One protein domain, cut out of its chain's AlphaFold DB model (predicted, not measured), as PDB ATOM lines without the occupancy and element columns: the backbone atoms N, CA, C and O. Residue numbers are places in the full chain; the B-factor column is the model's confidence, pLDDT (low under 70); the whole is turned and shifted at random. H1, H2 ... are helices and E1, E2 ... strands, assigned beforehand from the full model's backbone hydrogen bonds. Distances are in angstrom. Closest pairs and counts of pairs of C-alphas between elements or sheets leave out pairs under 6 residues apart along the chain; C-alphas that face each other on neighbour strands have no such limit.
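This is residues 76 to 166 of the 791 residues of an uncharacterized protein of Chthoniobacter flavus Ellin428 (UniProt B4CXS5). Picture a twisted wall of four antiparallel strands, in the order E2, E3, E6, E5, with one face bare; over the other face lie a single helix, H1, packed at the E2 edge, and a small two-stranded piece, E1 and E4, toward the E5 side. The link of residues 79 to 92, with no named element, joins the small piece to the helix. The printed part has 91 residues, with one named helix and six named strands along it as E1 H1 E2 E3 E4 E5 E6; the class is mostly strand. It is compact, with a radius of gyration of the C-alphas of 12.4 A, and rounded, spanning 35 by 29 by 21 A.

Start at E1, residues 76 to 78, and look across to E4, residues 135 to 139: they are antiparallel neighbours at 157 degrees, with N 76 and O 138 at 2.9 A. H1, residues 93 to 101, has every O i to N i+4 pair within hydrogen-bond range. The closest C-alphas of E1 and H1, those of Leu 77 and Leu 100, are 7.5 A apart. Next find the hairpin of E2, residues 111 to 118, and E3, residues 121 to 126, antiparallel at 164 degrees, with N 115 and O 123 at 2.9 A. H1 is on their sheet at a height of 8.3 A, over E2 and only just not over E3, with 6 of its 9 C-alphas falling on E2 and 2 on E3. On the local plane it runs slantwise to the strands, at 35 degrees to E2; the closest C-alphas, those of Ala 93 and Ala 116, are 5.2 A apart. The second hairpin is E5, residues 145 to 154, with E6, residues 157 to 166, antiparallel at 159 degrees, with N 150 and O 161 at 2.9 A. E6 is also the antiparallel neighbour of E3, at 153 degrees, with N 122 and O 162 at 2.8 A. The closest C-alphas of E4 and E5, those of Val 136 and Val 147, are 6.9 A apart, while H1 and E4 are apart.

Find C-alpha 76 at (-36.272, -24.018, -31.010), where E1 begins. H1 starts at C-alpha 93, (-37.506, -15.678, -19.106), and covers 12.1 A. E2 covers 19.7 A, E3 16.7 A, E4 11.1 A and E5 26.8 A; E6 runs 28.3 A to C-alpha 166 at (-36.801, -9.425, -38.873).

The two C-alphas farthest apart, those of Pro 143 and Gly 156, are 36.2 A from each other. The printed part has no cut, and its long link is E1 to H1. Mean pLDDT of the printed part is 85.7; look for values under 70 at residues 80 to 81.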
ATOM      1  N   THR A  76     -36.865 -23.083 -31.972       93.19
ATOM      2  CA  THR A  76     -36.272 -24.018 -31.010       93.19
ATOM      3  C   THR A  76     -34.757 -23.898 -31.025       93.19
ATOM      4  O   THR A  76     -34.149 -23.547 -32.042       93.19
ATOM      5  N   LEU A  77     -34.139 -24.179 -29.882       91.94
ATOM      6  CA  LEU A  77     -32.697 -24.089 -29.662       91.94
ATOM      7  C   LEU A  77     -32.109 -25.476 -29.357       91.94
ATOM      8  O   LEU A  77     -32.852 -26.403 -29.055       91.94
ATOM      9  N   ARG A  78     -30.785 -25.645 -29.464       88.38
ATOM     10  CA  ARG A  78     -30.063 -26.889 -29.113       88.38
ATOM     11  C   ARG A  78     -28.621 -26.626 -28.655       88.38
ATOM     12  O   ARG A  78     -28.023 -25.653 -29.108       88.38
ATOM     13  N   PHE A  79     -28.048 -27.542 -27.859       76.88
ATOM     14  CA  PHE A  79     -26.638 -27.542 -27.400       76.88
ATOM     15  C   PHE A  79     -25.786 -28.705 -27.963       76.88
ATOM     16  O   PHE A  79     -24.772 -29.064 -27.371       76.88
ATOM     17  N   ALA A  80     -26.184 -29.271 -29.111       60.12
ATOM     18  CA  ALA A  80     -25.763 -30.572 -29.668       60.12
ATOM     19  C   ALA A  80     -26.552 -31.765 -29.085       60.12
ATOM     20  O   ALA A  80     -26.078 -32.512 -28.236       60.12
ATOM     21  N   GLY A  81     -27.787 -31.911 -29.571       65.88
ATOM     22  CA  GLY A  81     -28.770 -32.916 -29.166       65.88
ATOM     23  C   GLY A  81     -30.135 -32.608 -29.792       65.88
ATOM     24  O   GLY A  81     -30.198 -31.891 -30.802       65.88
ATOM     25  N   ASP A  82     -31.201 -33.125 -29.180       79.12
ATOM     26  CA  ASP A  82     -32.590 -32.838 -29.556       79.12
ATOM     27  C   ASP A  82     -32.940 -31.342 -29.377       79.12
ATOM     28  O   ASP A  82     -32.286 -30.641 -28.601       79.12
ATOM     29  N   PRO A  83     -33.912 -30.807 -30.140       89.50
ATOM     30  CA  PRO A  83     -34.353 -29.418 -30.020       89.50
ATOM     31  C   PRO A  83     -35.127 -29.160 -28.722       89.50
ATOM     32  O   PRO A  83     -35.779 -30.060 -28.196       89.50
ATOM     33  N   SER A  84     -35.101 -27.912 -28.242       91.56
ATOM     34  CA  SER A  84     -35.931 -27.470 -27.116       91.56
ATOM     35  C   SER A  84     -37.413 -27.576 -27.462       91.56
ATOM     36  O   SER A  84     -37.791 -27.641 -28.638       91.56
ATOM     37  N   ASP A  85     -38.260 -27.441 -26.444       89.81
ATOM     38  CA  ASP A  85     -39.657 -27.083 -26.667       89.81
ATOM     39  C   ASP A  85     -39.766 -25.766 -27.457       89.81
ATOM     40  O   ASP A  85     -38.846 -24.935 -27.474       89.81
ATOM     41  N   ALA A  86     -40.891 -25.600 -28.155       90.94
ATOM     42  CA  ALA A  86     -41.151 -24.447 -29.005       90.94
ATOM     43  C   ALA A  86     -41.235 -23.151 -28.182       90.94
ATOM     44  O   ALA A  86     -42.092 -23.009 -27.312       90.94
ATOM     45  N   LEU A  87     -40.368 -22.196 -28.508       92.19
ATOM     46  CA  LEU A  87     -40.328 -20.853 -27.936       92.19
ATOM     47  C   LEU A  87     -40.955 -19.869 -28.920       92.19
ATOM     48  O   LEU A  87     -40.735 -19.970 -30.123       92.19
ATOM     49  N   ASN A  88     -41.726 -18.907 -28.432       91.25
ATOM     50  CA  ASN A  88     -42.392 -17.899 -29.256       91.25
ATOM     51  C   ASN A  88     -41.804 -16.496 -28.979       91.25
ATOM     52  O   ASN A  88     -41.051 -16.321 -28.015       91.25
ATOM     53  N   PRO A  89     -42.106 -15.472 -29.803       87.25
ATOM     54  CA  PRO A  89     -41.577 -14.117 -29.608       87.25
ATOM     55  C   PRO A  89     -41.884 -13.510 -28.232       87.25
ATOM     56  O   PRO A  89     -41.144 -12.645 -27.758       87.25
ATOM     57  N   GLY A  90     -42.975 -13.960 -27.606       87.06
ATOM     58  CA  GLY A  90     -43.451 -13.508 -26.303       87.06
ATOM     59  C   GLY A  90     -43.015 -14.374 -25.119       87.06
ATOM     60  O   GLY A  90     -43.462 -14.100 -24.009       87.06
ATOM     61  N   SER A  91     -42.176 -15.400 -25.318       91.31
ATOM     62  CA  SER A  91     -41.789 -16.317 -24.245       91.31
ATOM     63  C   SER A  91     -41.077 -15.577 -23.113       91.31
ATOM     64  O   SER A  91     -40.104 -14.844 -23.306       91.31
ATOM     65  N   SER A  92     -41.552 -15.788 -21.894       92.19
ATOM     66  CA  SER A  92     -40.960 -15.232 -20.686       92.19
ATOM     67  C   SER A  92     -39.575 -15.827 -20.411       92.19
ATOM     68  O   SER A  92     -39.207 -16.897 -20.902       92.19
ATOM     69  N   ALA A  93     -38.795 -15.156 -19.560       92.75
ATOM     70  CA  ALA A  93     -37.506 -15.678 -19.106       92.75
ATOM     71  C   ALA A  93     -37.626 -17.056 -18.421       92.75
ATOM     72  O   ALA A  93     -36.721 -17.878 -18.538       92.75
ATOM     73  N   ALA A  94     -38.746 -17.320 -17.737       91.94
ATOM     74  CA  ALA A  94     -39.006 -18.593 -17.072       91.94
ATOM     75  C   ALA A  94     -39.275 -19.726 -18.075       91.94
ATOM     76  O   ALA A  94     -38.714 -20.808 -17.929       91.94
ATOM     77  N   GLU A  95     -40.071 -19.467 -19.117       91.88
ATOM     78  CA  GLU A  95     -40.342 -20.436 -20.189       91.88
ATOM     79  C   GLU A  95     -39.077 -20.740 -20.999       91.88
ATOM     80  O   GLU A  95     -38.771 -21.903 -21.251       91.88
ATOM     81  N   MET A  96     -38.285 -19.709 -21.318       91.94
ATOM     82  CA  MET A  96     -36.975 -19.861 -21.958       91.94
ATOM     83  C   MET A  96     -36.021 -20.702 -21.102       91.94
ATOM     84  O   MET A  96     -35.347 -21.594 -21.616       91.94
ATOM     85  N   LYS A  97     -35.975 -20.452 -19.787       90.88
ATOM     86  CA  LYS A  97     -35.154 -21.247 -18.871       90.88
ATOM     87  C   LYS A  97     -35.611 -22.705 -18.824       90.88
ATOM     88  O   LYS A  97     -34.776 -23.589 -18.971       90.88
ATOM     89  N   ALA A  98     -36.911 -22.952 -18.678       90.69
ATOM     90  CA  ALA A  98     -37.460 -24.305 -18.632       90.69
ATOM     91  C   ALA A  98     -37.158 -25.095 -19.918       90.69
ATOM     92  O   ALA A  98     -36.695 -26.229 -19.839       90.69
ATOM     93  N   ALA A  99     -37.340 -24.477 -21.090       91.06
ATOM     94  CA  ALA A  99     -37.094 -25.115 -22.385       91.06
ATOM     95  C   ALA A  99     -35.609 -25.415 -22.654       91.06
ATOM     96  O   ALA A  99     -35.297 -26.312 -23.430       91.06
ATOM     97  N   LEU A 100     -34.688 -24.656 -22.052       89.81
ATOM     98  CA  LEU A 100     -33.248 -24.884 -22.188       89.81
ATOM     99  C   LEU A 100     -32.689 -25.822 -21.111       89.81
ATOM    100  O   LEU A 100     -31.727 -26.534 -21.388       89.81
ATOM    101  N   ASP A 101     -33.280 -25.866 -19.915       87.50
ATOM    102  CA  ASP A 101     -32.883 -26.811 -18.863       87.50
ATOM    103  C   ASP A 101     -33.173 -28.270 -19.282       87.50
ATOM    104  O   ASP A 101     -32.402 -29.167 -18.943       87.50
ATOM    105  N   THR A 102     -34.219 -28.523 -20.085       83.44
ATOM    106  CA  THR A 102     -34.508 -29.865 -20.640       83.44
ATOM    107  C   THR A 102     -33.444 -30.356 -21.621       83.44
ATOM    108  O   THR A 102     -33.279 -31.565 -21.790       83.44
ATOM    109  N   LEU A 103     -32.695 -29.440 -22.242       85.06
ATOM    110  CA  LEU A 103     -31.622 -29.759 -23.185       85.06
ATOM    111  C   LEU A 103     -30.310 -30.163 -22.519       85.06
ATOM    112  O   LEU A 103     -29.421 -30.686 -23.192       85.06
ATOM    113  N   ASP A 104     -30.172 -29.907 -21.220       82.50
ATOM    114  CA  ASP A 104     -28.980 -30.235 -20.448       82.50
ATOM    115  C   ASP A 104     -29.322 -31.118 -19.234       82.50
ATOM    116  O   ASP A 104     -29.035 -30.751 -18.091       82.50
ATOM    117  N   PRO A 105     -29.914 -32.313 -19.446       73.88
ATOM    118  CA  PRO A 105     -30.383 -33.170 -18.353       73.88
ATOM    119  C   PRO A 105     -29.246 -33.654 -17.440       73.88
ATOM    120  O   PRO A 105     -29.484 -34.012 -16.289       73.88
ATOM    121  N   ASN A 106     -28.007 -33.649 -17.942       76.44
ATOM    122  CA  ASN A 106     -26.809 -34.040 -17.199       76.44
ATOM    123  C   ASN A 106     -26.070 -32.845 -16.566       76.44
ATOM    124  O   ASN A 106     -25.062 -33.053 -15.895       76.44
ATOM    125  N   GLY A 107     -26.533 -31.606 -16.777       78.19
ATOM    126  CA  GLY A 107     -25.930 -30.402 -16.200       78.19
ATOM    127  C   GLY A 107     -24.497 -30.129 -16.672       78.19
ATOM    128  O   GLY A 107     -23.646 -29.772 -15.860       78.19
ATOM    129  N   THR A 108     -24.216 -30.322 -17.960       81.12
ATOM    130  CA  THR A 108     -22.914 -30.091 -18.609       81.12
ATOM    131  C   THR A 108     -22.617 -28.602 -18.816       81.12
ATOM    132  O   THR A 108     -21.473 -28.159 -18.683       81.12
ATOM    133  N   TYR A 109     -23.634 -27.809 -19.148       83.44
ATOM    134  CA  TYR A 109     -23.519 -26.368 -19.383       83.44
ATOM    135  C   TYR A 109     -24.118 -25.547 -18.231       83.44
ATOM    136  O   TYR A 109     -23.595 -24.474 -17.922       83.44
ATOM    137  N   GLN A 110     -25.156 -26.072 -17.568       84.25
ATOM    138  CA  GLN A 110     -25.884 -25.497 -16.427       84.25
ATOM    139  C   GLN A 110     -26.301 -24.039 -16.640       84.25
ATOM    140  O   GLN A 110     -25.580 -23.098 -16.294       84.25
ATOM    141  N   LEU A 111     -27.500 -23.834 -17.184       88.00
ATOM    142  CA  LEU A 111     -28.077 -22.504 -17.354       88.00
ATOM    143  C   LEU A 111     -28.439 -21.894 -15.989       88.00
ATOM    144  O   LEU A 111     -29.363 -22.342 -15.309       88.00
ATOM    145  N   GLN A 112     -27.720 -20.850 -15.581       88.06
ATOM    146  CA  GLN A 112     -27.884 -20.209 -14.274       88.06
ATOM    147  C   GLN A 112     -28.909 -19.080 -14.300       88.06
ATOM    148  O   GLN A 112     -29.740 -18.984 -13.403       88.06
ATOM    149  N   GLU A 113     -28.841 -18.213 -15.313       89.94
ATOM    150  CA  GLU A 113     -29.674 -17.012 -15.388       89.94
ATOM    151  C   GLU A 113     -30.234 -16.826 -16.797       89.94
ATOM    152  O   GLU A 113     -29.526 -16.996 -17.790       89.94
ATOM    153  N   VAL A 114     -31.506 -16.434 -16.861       92.38
ATOM    154  CA  VAL A 114     -32.184 -15.979 -18.075       92.38
ATOM    155  C   VAL A 114     -32.880 -14.673 -17.745       92.38
ATOM    156  O   VAL A 114     -33.639 -14.605 -16.782       92.38
ATOM    157  N   THR A 115     -32.634 -13.640 -18.541       91.75
ATOM    158  CA  THR A 115     -33.342 -12.360 -18.439       91.75
ATOM    159  C   THR A 115     -33.964 -12.031 -19.786       91.75
ATOM    160  O   THR A 115     -33.285 -12.125 -20.803       91.75
ATOM    161  N   ALA A 116     -35.235 -11.636 -19.805       86.56
ATOM    162  CA  ALA A 116     -35.873 -11.068 -20.989       86.56
ATOM    163  C   ALA A 116     -35.749  -9.542 -20.903       86.56
ATOM    164  O   ALA A 116     -36.257  -8.944 -19.955       86.56
ATOM    165  N   SER A 117     -35.016  -8.925 -21.828       75.19
ATOM    166  CA  SER A 117     -34.745  -7.480 -21.797       75.19
ATOM    167  C   SER A 117     -35.809  -6.683 -22.551       75.19
ATOM    168  O   SER A 117     -36.270  -5.656 -22.064       75.19
ATOM    169  N   VAL A 118     -36.216  -7.181 -23.718       79.75
ATOM    170  CA  VAL A 118     -37.294  -6.660 -24.571       79.75
ATOM    171  C   VAL A 118     -37.967  -7.838 -25.292       79.75
ATOM    172  O   VAL A 118     -37.358  -8.909 -25.366       79.75
ATOM    173  N   PRO A 119     -39.196  -7.692 -25.829       80.44
ATOM    174  CA  PRO A 119     -39.826  -8.745 -26.628       80.44
ATOM    175  C   PRO A 119     -38.888  -9.258 -27.729       80.44
ATOM    176  O   PRO A 119     -38.268  -8.463 -28.436       80.44
ATOM    177  N   GLY A 120     -38.747 -10.580 -27.848       84.25
ATOM    178  CA  GLY A 120     -37.806 -11.198 -28.784       84.25
ATOM    179  C   GLY A 120     -36.320 -11.095 -28.405       84.25
ATOM    180  O   GLY A 120     -35.479 -11.398 -29.249       84.25
ATOM    181  N   CYS A 121     -35.956 -10.678 -27.186       90.44
ATOM    182  CA  CYS A 121     -34.561 -10.620 -26.739       90.44
ATOM    183  C   CYS A 121     -34.361 -11.223 -25.342       90.44
ATOM    184  O   CYS A 121     -34.954 -10.776 -24.357       90.44
ATOM    185  N   TRP A 122     -33.435 -12.177 -25.245       92.81
ATOM    186  CA  TRP A 122     -33.069 -12.851 -24.002       92.81
ATOM    187  C   TRP A 122     -31.559 -12.839 -23.786       92.81
ATOM    188  O   TRP A 122     -30.778 -13.011 -24.718       92.81
ATOM    189  N   LEU A 123     -31.150 -12.672 -22.535       92.31
ATOM    190  CA  LEU A 123     -29.771 -12.785 -22.081       92.31
ATOM    191  C   LEU A 123     -29.637 -14.038 -21.222       92.31
ATOM    192  O   LEU A 123     -30.317 -14.168 -20.203       92.31
ATOM    193  N   LEU A 124     -28.757 -14.945 -21.634       91.62
ATOM    194  CA  LEU A 124     -28.489 -16.210 -20.962       91.62
ATOM    195  C   LEU A 124     -27.106 -16.195 -20.312       91.62
ATOM    196  O   LEU A 124     -26.118 -15.807 -20.945       91.62
ATOM    197  N   ARG A 125     -27.020 -16.712 -19.087       90.31
ATOM    198  CA  ARG A 125     -25.752 -17.008 -18.415       90.31
ATOM    199  C   ARG A 125     -25.689 -18.469 -18.015       90.31
ATOM    200  O   ARG A 125     -26.558 -18.967 -17.301       90.31
ATOM    201  N   PHE A 126     -24.606 -19.117 -18.404       87.94
ATOM    202  CA  PHE A 126     -24.301 -20.497 -18.053       87.94
ATOM    203  C   PHE A 126     -23.191 -20.543 -17.002       87.94
ATOM    204  O   PHE A 126     -22.404 -19.603 -16.892       87.94
ATOM    205  N   ALA A 127     -23.130 -21.625 -16.227       85.25
ATOM    206  CA  ALA A 127     -22.042 -21.855 -15.277       85.25
ATOM    207  C   ALA A 127     -20.723 -22.183 -15.992       85.25
ATOM    208  O   ALA A 127     -19.642 -21.895 -15.479       85.25
ATOM    209  N   ASN A 128     -20.821 -22.802 -17.171       80.56
ATOM    210  CA  ASN A 128     -19.677 -23.186 -17.980       80.56
ATOM    211  C   ASN A 128     -18.979 -21.950 -18.576       80.56
ATOM    212  O   ASN A 128     -19.614 -21.084 -19.179       80.56
ATOM    213  N   THR A 129     -17.659 -21.877 -18.408       73.19
ATOM    214  CA  THR A 129     -16.809 -20.779 -18.893       73.19
ATOM    215  C   THR A 129     -16.269 -21.009 -20.314       73.19
ATOM    216  O   THR A 129     -15.778 -20.072 -20.950       73.19
ATOM    217  N   GLY A 130     -16.383 -22.235 -20.835       73.69
ATOM    218  CA  GLY A 130     -16.007 -22.624 -22.195       73.69
ATOM    219  C   GLY A 130     -16.989 -22.152 -23.276       73.69
ATOM    220  O   GLY A 130     -17.968 -21.455 -23.011       73.69
ATOM    221  N   ALA A 131     -16.711 -22.511 -24.533       76.94
ATOM    222  CA  ALA A 131     -17.614 -22.222 -25.647       76.94
ATOM    223  C   ALA A 131     -18.874 -23.096 -25.565       76.94
ATOM    224  O   ALA A 131     -18.780 -24.311 -25.397       76.94
ATOM    225  N   ILE A 132     -20.043 -22.475 -25.714       83.94
ATOM    226  CA  ILE A 132     -21.338 -23.155 -25.647       83.94
ATOM    227  C   ILE A 132     -21.881 -23.281 -27.071       83.94
ATOM    228  O   ILE A 132     -22.077 -22.255 -27.725       83.94
ATOM    229  N   PRO A 133     -22.139 -24.501 -27.576       85.31
ATOM    230  CA  PRO A 133     -22.603 -24.729 -28.945       85.31
ATOM    231  C   PRO A 133     -24.114 -24.470 -29.079       85.31
ATOM    232  O   PRO A 133     -24.859 -25.310 -29.582       85.31
ATOM    233  N   LEU A 134     -24.583 -23.319 -28.591       88.00
ATOM    234  CA  LEU A 134     -25.980 -22.910 -28.691       88.00
ATOM    235  C   LEU A 134     -26.303 -22.569 -30.149       88.00
ATOM    236  O   LEU A 134     -25.700 -21.671 -30.735       88.00
ATOM    237  N   ALA A 135     -27.271 -23.276 -30.724       88.94
ATOM    238  CA  ALA A 135     -27.684 -23.088 -32.108       88.94
ATOM    239  C   ALA A 135     -29.203 -23.164 -32.263       88.94
ATOM    240  O   ALA A 135     -29.901 -23.787 -31.465       88.94
ATOM    241  N   VAL A 136     -29.701 -22.568 -33.343       90.94
ATOM    242  CA  VAL A 136     -31.103 -22.664 -33.757       90.94
ATOM    243  C   VAL A 136     -31.342 -24.040 -34.373       90.94
ATOM    244  O   VAL A 136     -30.571 -24.481 -35.227       90.94
ATOM    245  N   ALA A 137     -32.394 -24.728 -33.938       87.69
ATOM    246  CA  ALA A 137     -32.779 -26.033 -34.467       87.69
ATOM    247  C   ALA A 137     -33.942 -25.928 -35.467       87.69
ATOM    248  O   ALA A 137     -33.882 -26.530 -36.538       87.69
ATOM    249  N   ALA A 138     -34.963 -25.126 -35.158       86.69
ATOM    250  CA  ALA A 138     -36.059 -24.797 -36.063       86.69
ATOM    251  C   ALA A 138     -36.502 -23.342 -35.875       86.69
ATOM    252  O   ALA A 138     -36.323 -22.765 -34.804       86.69
ATOM    253  N   ASN A 139     -37.077 -22.749 -36.922       89.88
ATOM    254  CA  ASN A 139     -37.569 -21.377 -36.915       89.88
ATOM    255  C   ASN A 139     -38.742 -21.231 -37.898       89.88
ATOM    256  O   ASN A 139     -38.598 -21.526 -39.084       89.88
ATOM    257  N   THR A 140     -39.893 -20.799 -37.391       86.50
ATOM    258  CA  THR A 140     -41.138 -20.547 -38.130       86.50
ATOM    259  C   THR A 140     -41.704 -19.151 -37.849       86.50
ATOM    260  O   THR A 140     -42.891 -18.915 -38.071       86.50
ATOM    261  N   LEU A 141     -40.871 -18.232 -37.347       84.31
ATOM    262  CA  LEU A 141     -41.250 -16.869 -36.966       84.31
ATOM    263  C   LEU A 141     -41.853 -16.073 -38.138       84.31
ATOM    264  O   LEU A 141     -41.415 -16.206 -39.283       84.31
ATOM    265  N   GLN A 142     -42.856 -15.243 -37.831       79.44
ATOM    266  CA  GLN A 142     -43.589 -14.396 -38.775       79.44
ATOM    267  C   GLN A 142     -43.707 -12.951 -38.248       79.44
ATOM    268  O   GLN A 142     -44.088 -12.770 -37.088       79.44
ATOM    269  N   PRO A 143     -43.433 -11.910 -39.064       79.69
ATOM    270  CA  PRO A 143     -42.805 -11.954 -40.394       79.69
ATOM    271  C   PRO A 143     -41.461 -12.697 -40.383       79.69
ATOM    272  O   PRO A 143     -40.882 -12.876 -39.309       79.69
ATOM    273  N   GLU A 144     -40.983 -13.158 -41.548       82.62
ATOM    274  CA  GLU A 144     -39.740 -13.940 -41.638       82.62
ATOM    275  C   GLU A 144     -38.622 -13.252 -40.846       82.62
ATOM    276  O   GLU A 144     -38.316 -12.080 -41.059       82.62
ATOM    277  N   SER A 145     -38.073 -13.971 -39.870       87.50
ATOM    278  CA  SER A 145     -37.134 -13.438 -38.887       87.50
ATOM    279  C   SER A 145     -36.037 -14.449 -38.607       87.50
ATOM    280  O   SER A 145     -36.260 -15.654 -38.700       87.50
ATOM    281  N   PHE A 146     -34.865 -13.980 -38.199       88.06
ATOM    282  CA  PHE A 146     -33.754 -14.809 -37.757       88.06
ATOM    283  C   PHE A 146     -33.610 -14.767 -36.239       88.06
ATOM    284  O   PHE A 146     -33.863 -13.751 -35.596       88.06
ATOM    285  N   VAL A 147     -33.131 -15.871 -35.674       89.81
ATOM    286  CA  VAL A 147     -32.701 -15.944 -34.277       89.81
ATOM    287  C   VAL A 147     -31.189 -15.727 -34.260       89.81
ATOM    288  O   VAL A 147     -30.418 -16.614 -34.630       89.81
ATOM    289  N   ARG A 148     -30.748 -14.529 -33.878       88.19
ATOM    290  CA  ARG A 148     -29.329 -14.185 -33.757       88.19
ATOM    291  C   ARG A 148     -28.835 -14.561 -32.365       88.19
ATOM    292  O   ARG A 148     -29.429 -14.150 -31.374       88.19
ATOM    293  N   ILE A 149     -27.732 -15.303 -32.302       88.75
ATOM    294  CA  ILE A 149     -27.073 -15.679 -31.048       88.75
ATOM    295  C   ILE A 149     -25.703 -15.003 -31.011       88.75
ATOM    296  O   ILE A 149     -24.900 -15.180 -31.927       88.75
ATOM    297  N   ARG A 150     -25.429 -14.221 -29.965       86.00
ATOM    298  CA  ARG A 150     -24.148 -13.534 -29.769       86.00
ATOM    299  C   ARG A 150     -23.613 -13.800 -28.371       86.00
ATOM    300  O   ARG A 150     -24.312 -13.568 -27.396       86.00
ATOM    301  N   ALA A 151     -22.354 -14.214 -28.268       85.00
ATOM    302  CA  ALA A 151     -21.652 -14.255 -26.989       85.00
ATOM    303  C   ALA A 151     -20.881 -12.946 -26.763       85.00
ATOM    304  O   ALA A 151     -20.269 -12.417 -27.692       85.00
ATOM    305  N   PHE A 152     -20.896 -12.429 -25.538       82.81
ATOM    306  CA  PHE A 152     -20.079 -11.285 -25.135       82.81
ATOM    307  C   PHE A 152     -19.709 -11.378 -23.654       82.81
ATOM    308  O   PHE A 152     -20.355 -12.088 -22.883       82.81
ATOM    309  N   GLU A 153     -18.663 -10.661 -23.251       81.25
ATOM    310  CA  GLU A 153     -18.275 -10.542 -21.849       81.25
ATOM    311  C   GLU A 153     -18.615  -9.154 -21.318       81.25
ATOM    312  O   GLU A 153     -18.313  -8.137 -21.941       81.25
ATOM    313  N   GLN A 154     -19.244  -9.115 -20.148       80.06
ATOM    314  CA  GLN A 154     -19.548  -7.880 -19.438       80.06
ATOM    315  C   GLN A 154     -19.251  -8.078 -17.954       80.06
ATOM    316  O   GLN A 154     -19.736  -9.025 -17.333       80.06
ATOM    317  N   SER A 155     -18.428  -7.193 -17.387       77.81
ATOM    318  CA  SER A 155     -18.043  -7.225 -15.966       77.81
ATOM    319  C   SER A 155     -17.471  -8.581 -15.509       77.81
ATOM    320  O   SER A 155     -17.782  -9.053 -14.417       77.81
ATOM    321  N   GLY A 156     -16.665  -9.231 -16.358       77.00
ATOM    322  CA  GLY A 156     -16.053 -10.539 -16.074       77.00
ATOM    323  C   GLY A 156     -17.016 -11.731 -16.138       77.00
ATOM    324  O   GLY A 156     -16.661 -12.824 -15.707       77.00
ATOM    325  N   ARG A 157     -18.241 -11.538 -16.646       80.56
ATOM    326  CA  ARG A 157     -19.238 -12.598 -16.857       80.56
ATOM    327  C   ARG A 157     -19.515 -12.772 -18.346       80.56
ATOM    328  O   ARG A 157     -19.712 -11.786 -19.055       80.56
ATOM    329  N   ARG A 158     -19.577 -14.026 -18.799       83.38
ATOM    330  CA  ARG A 158     -19.891 -14.384 -20.186       83.38
ATOM    331  C   ARG A 158     -21.400 -14.544 -20.370       83.38
ATOM    332  O   ARG A 158     -22.023 -15.384 -19.724       83.38
ATOM    333  N   TRP A 159     -21.968 -13.746 -21.264       87.81
ATOM    334  CA  TRP A 159     -23.387 -13.724 -21.603       87.81
ATOM    335  C   TRP A 159     -23.612 -14.214 -23.028       87.81
ATOM    336  O   TRP A 159     -22.764 -14.025 -23.899       87.81
ATOM    337  N   HIS A 160     -24.779 -14.814 -23.263       89.31
ATOM    338  CA  HIS A 160     -25.275 -15.135 -24.595       89.31
ATOM    339  C   HIS A 160     -26.571 -14.363 -24.832       89.31
ATOM    340  O   HIS A 160     -27.568 -14.588 -24.150       89.31
ATOM    341  N   GLU A 161     -26.549 -13.438 -25.781       90.94
ATOM    342  CA  GLU A 161     -27.733 -12.746 -26.271       90.94
ATOM    343  C   GLU A 161     -28.399 -13.594 -27.349       90.94
ATOM    344  O   GLU A 161     -27.771 -13.938 -28.350       90.94
ATOM    345  N   ILE A 162     -29.677 -13.896 -27.150       91.62
ATOM    346  CA  ILE A 162     -30.584 -14.360 -28.191       91.62
ATOM    347  C   ILE A 162     -31.442 -13.170 -28.581       91.62
ATOM    348  O   ILE A 162     -32.156 -12.633 -27.737       91.62
ATOM    349  N   ARG A 163     -31.409 -12.788 -29.851       90.06
ATOM    350  CA  ARG A 163     -32.213 -11.690 -30.379       90.06
ATOM    351  C   ARG A 163     -32.918 -12.113 -31.656       90.06
ATOM    352  O   ARG A 163     -32.275 -12.568 -32.600       90.06
ATOM    353  N   LEU A 164     -34.230 -11.936 -31.688       90.50
ATOM    354  CA  LEU A 164     -35.033 -12.084 -32.892       90.50
ATOM    355  C   LEU A 164     -34.890 -10.815 -33.729       90.50
ATOM    356  O   LEU A 164     -35.072  -9.712 -33.218       90.50
ATOM    357  N   ILE A 165     -34.531 -10.978 -34.997       87.62
ATOM    358  CA  ILE A 165     -34.374  -9.881 -35.956       87.62
ATOM    359  C   ILE A 165     -35.217 -10.180 -37.189       87.62
ATOM    360  O   ILE A 165     -35.126 -11.279 -37.734       87.62
ATOM    361  N   GLN A 166     -36.040  -9.237 -37.638       88.31
ATOM    362  CA  GLN A 166     -36.801  -9.425 -38.873       88.31
ATOM    363  C   GLN A 166     -35.871  -9.385 -40.086       88.31
ATOM    364  O   GLN A 166     -34.886  -8.639 -40.129       88.31
TER     365      GLN A 166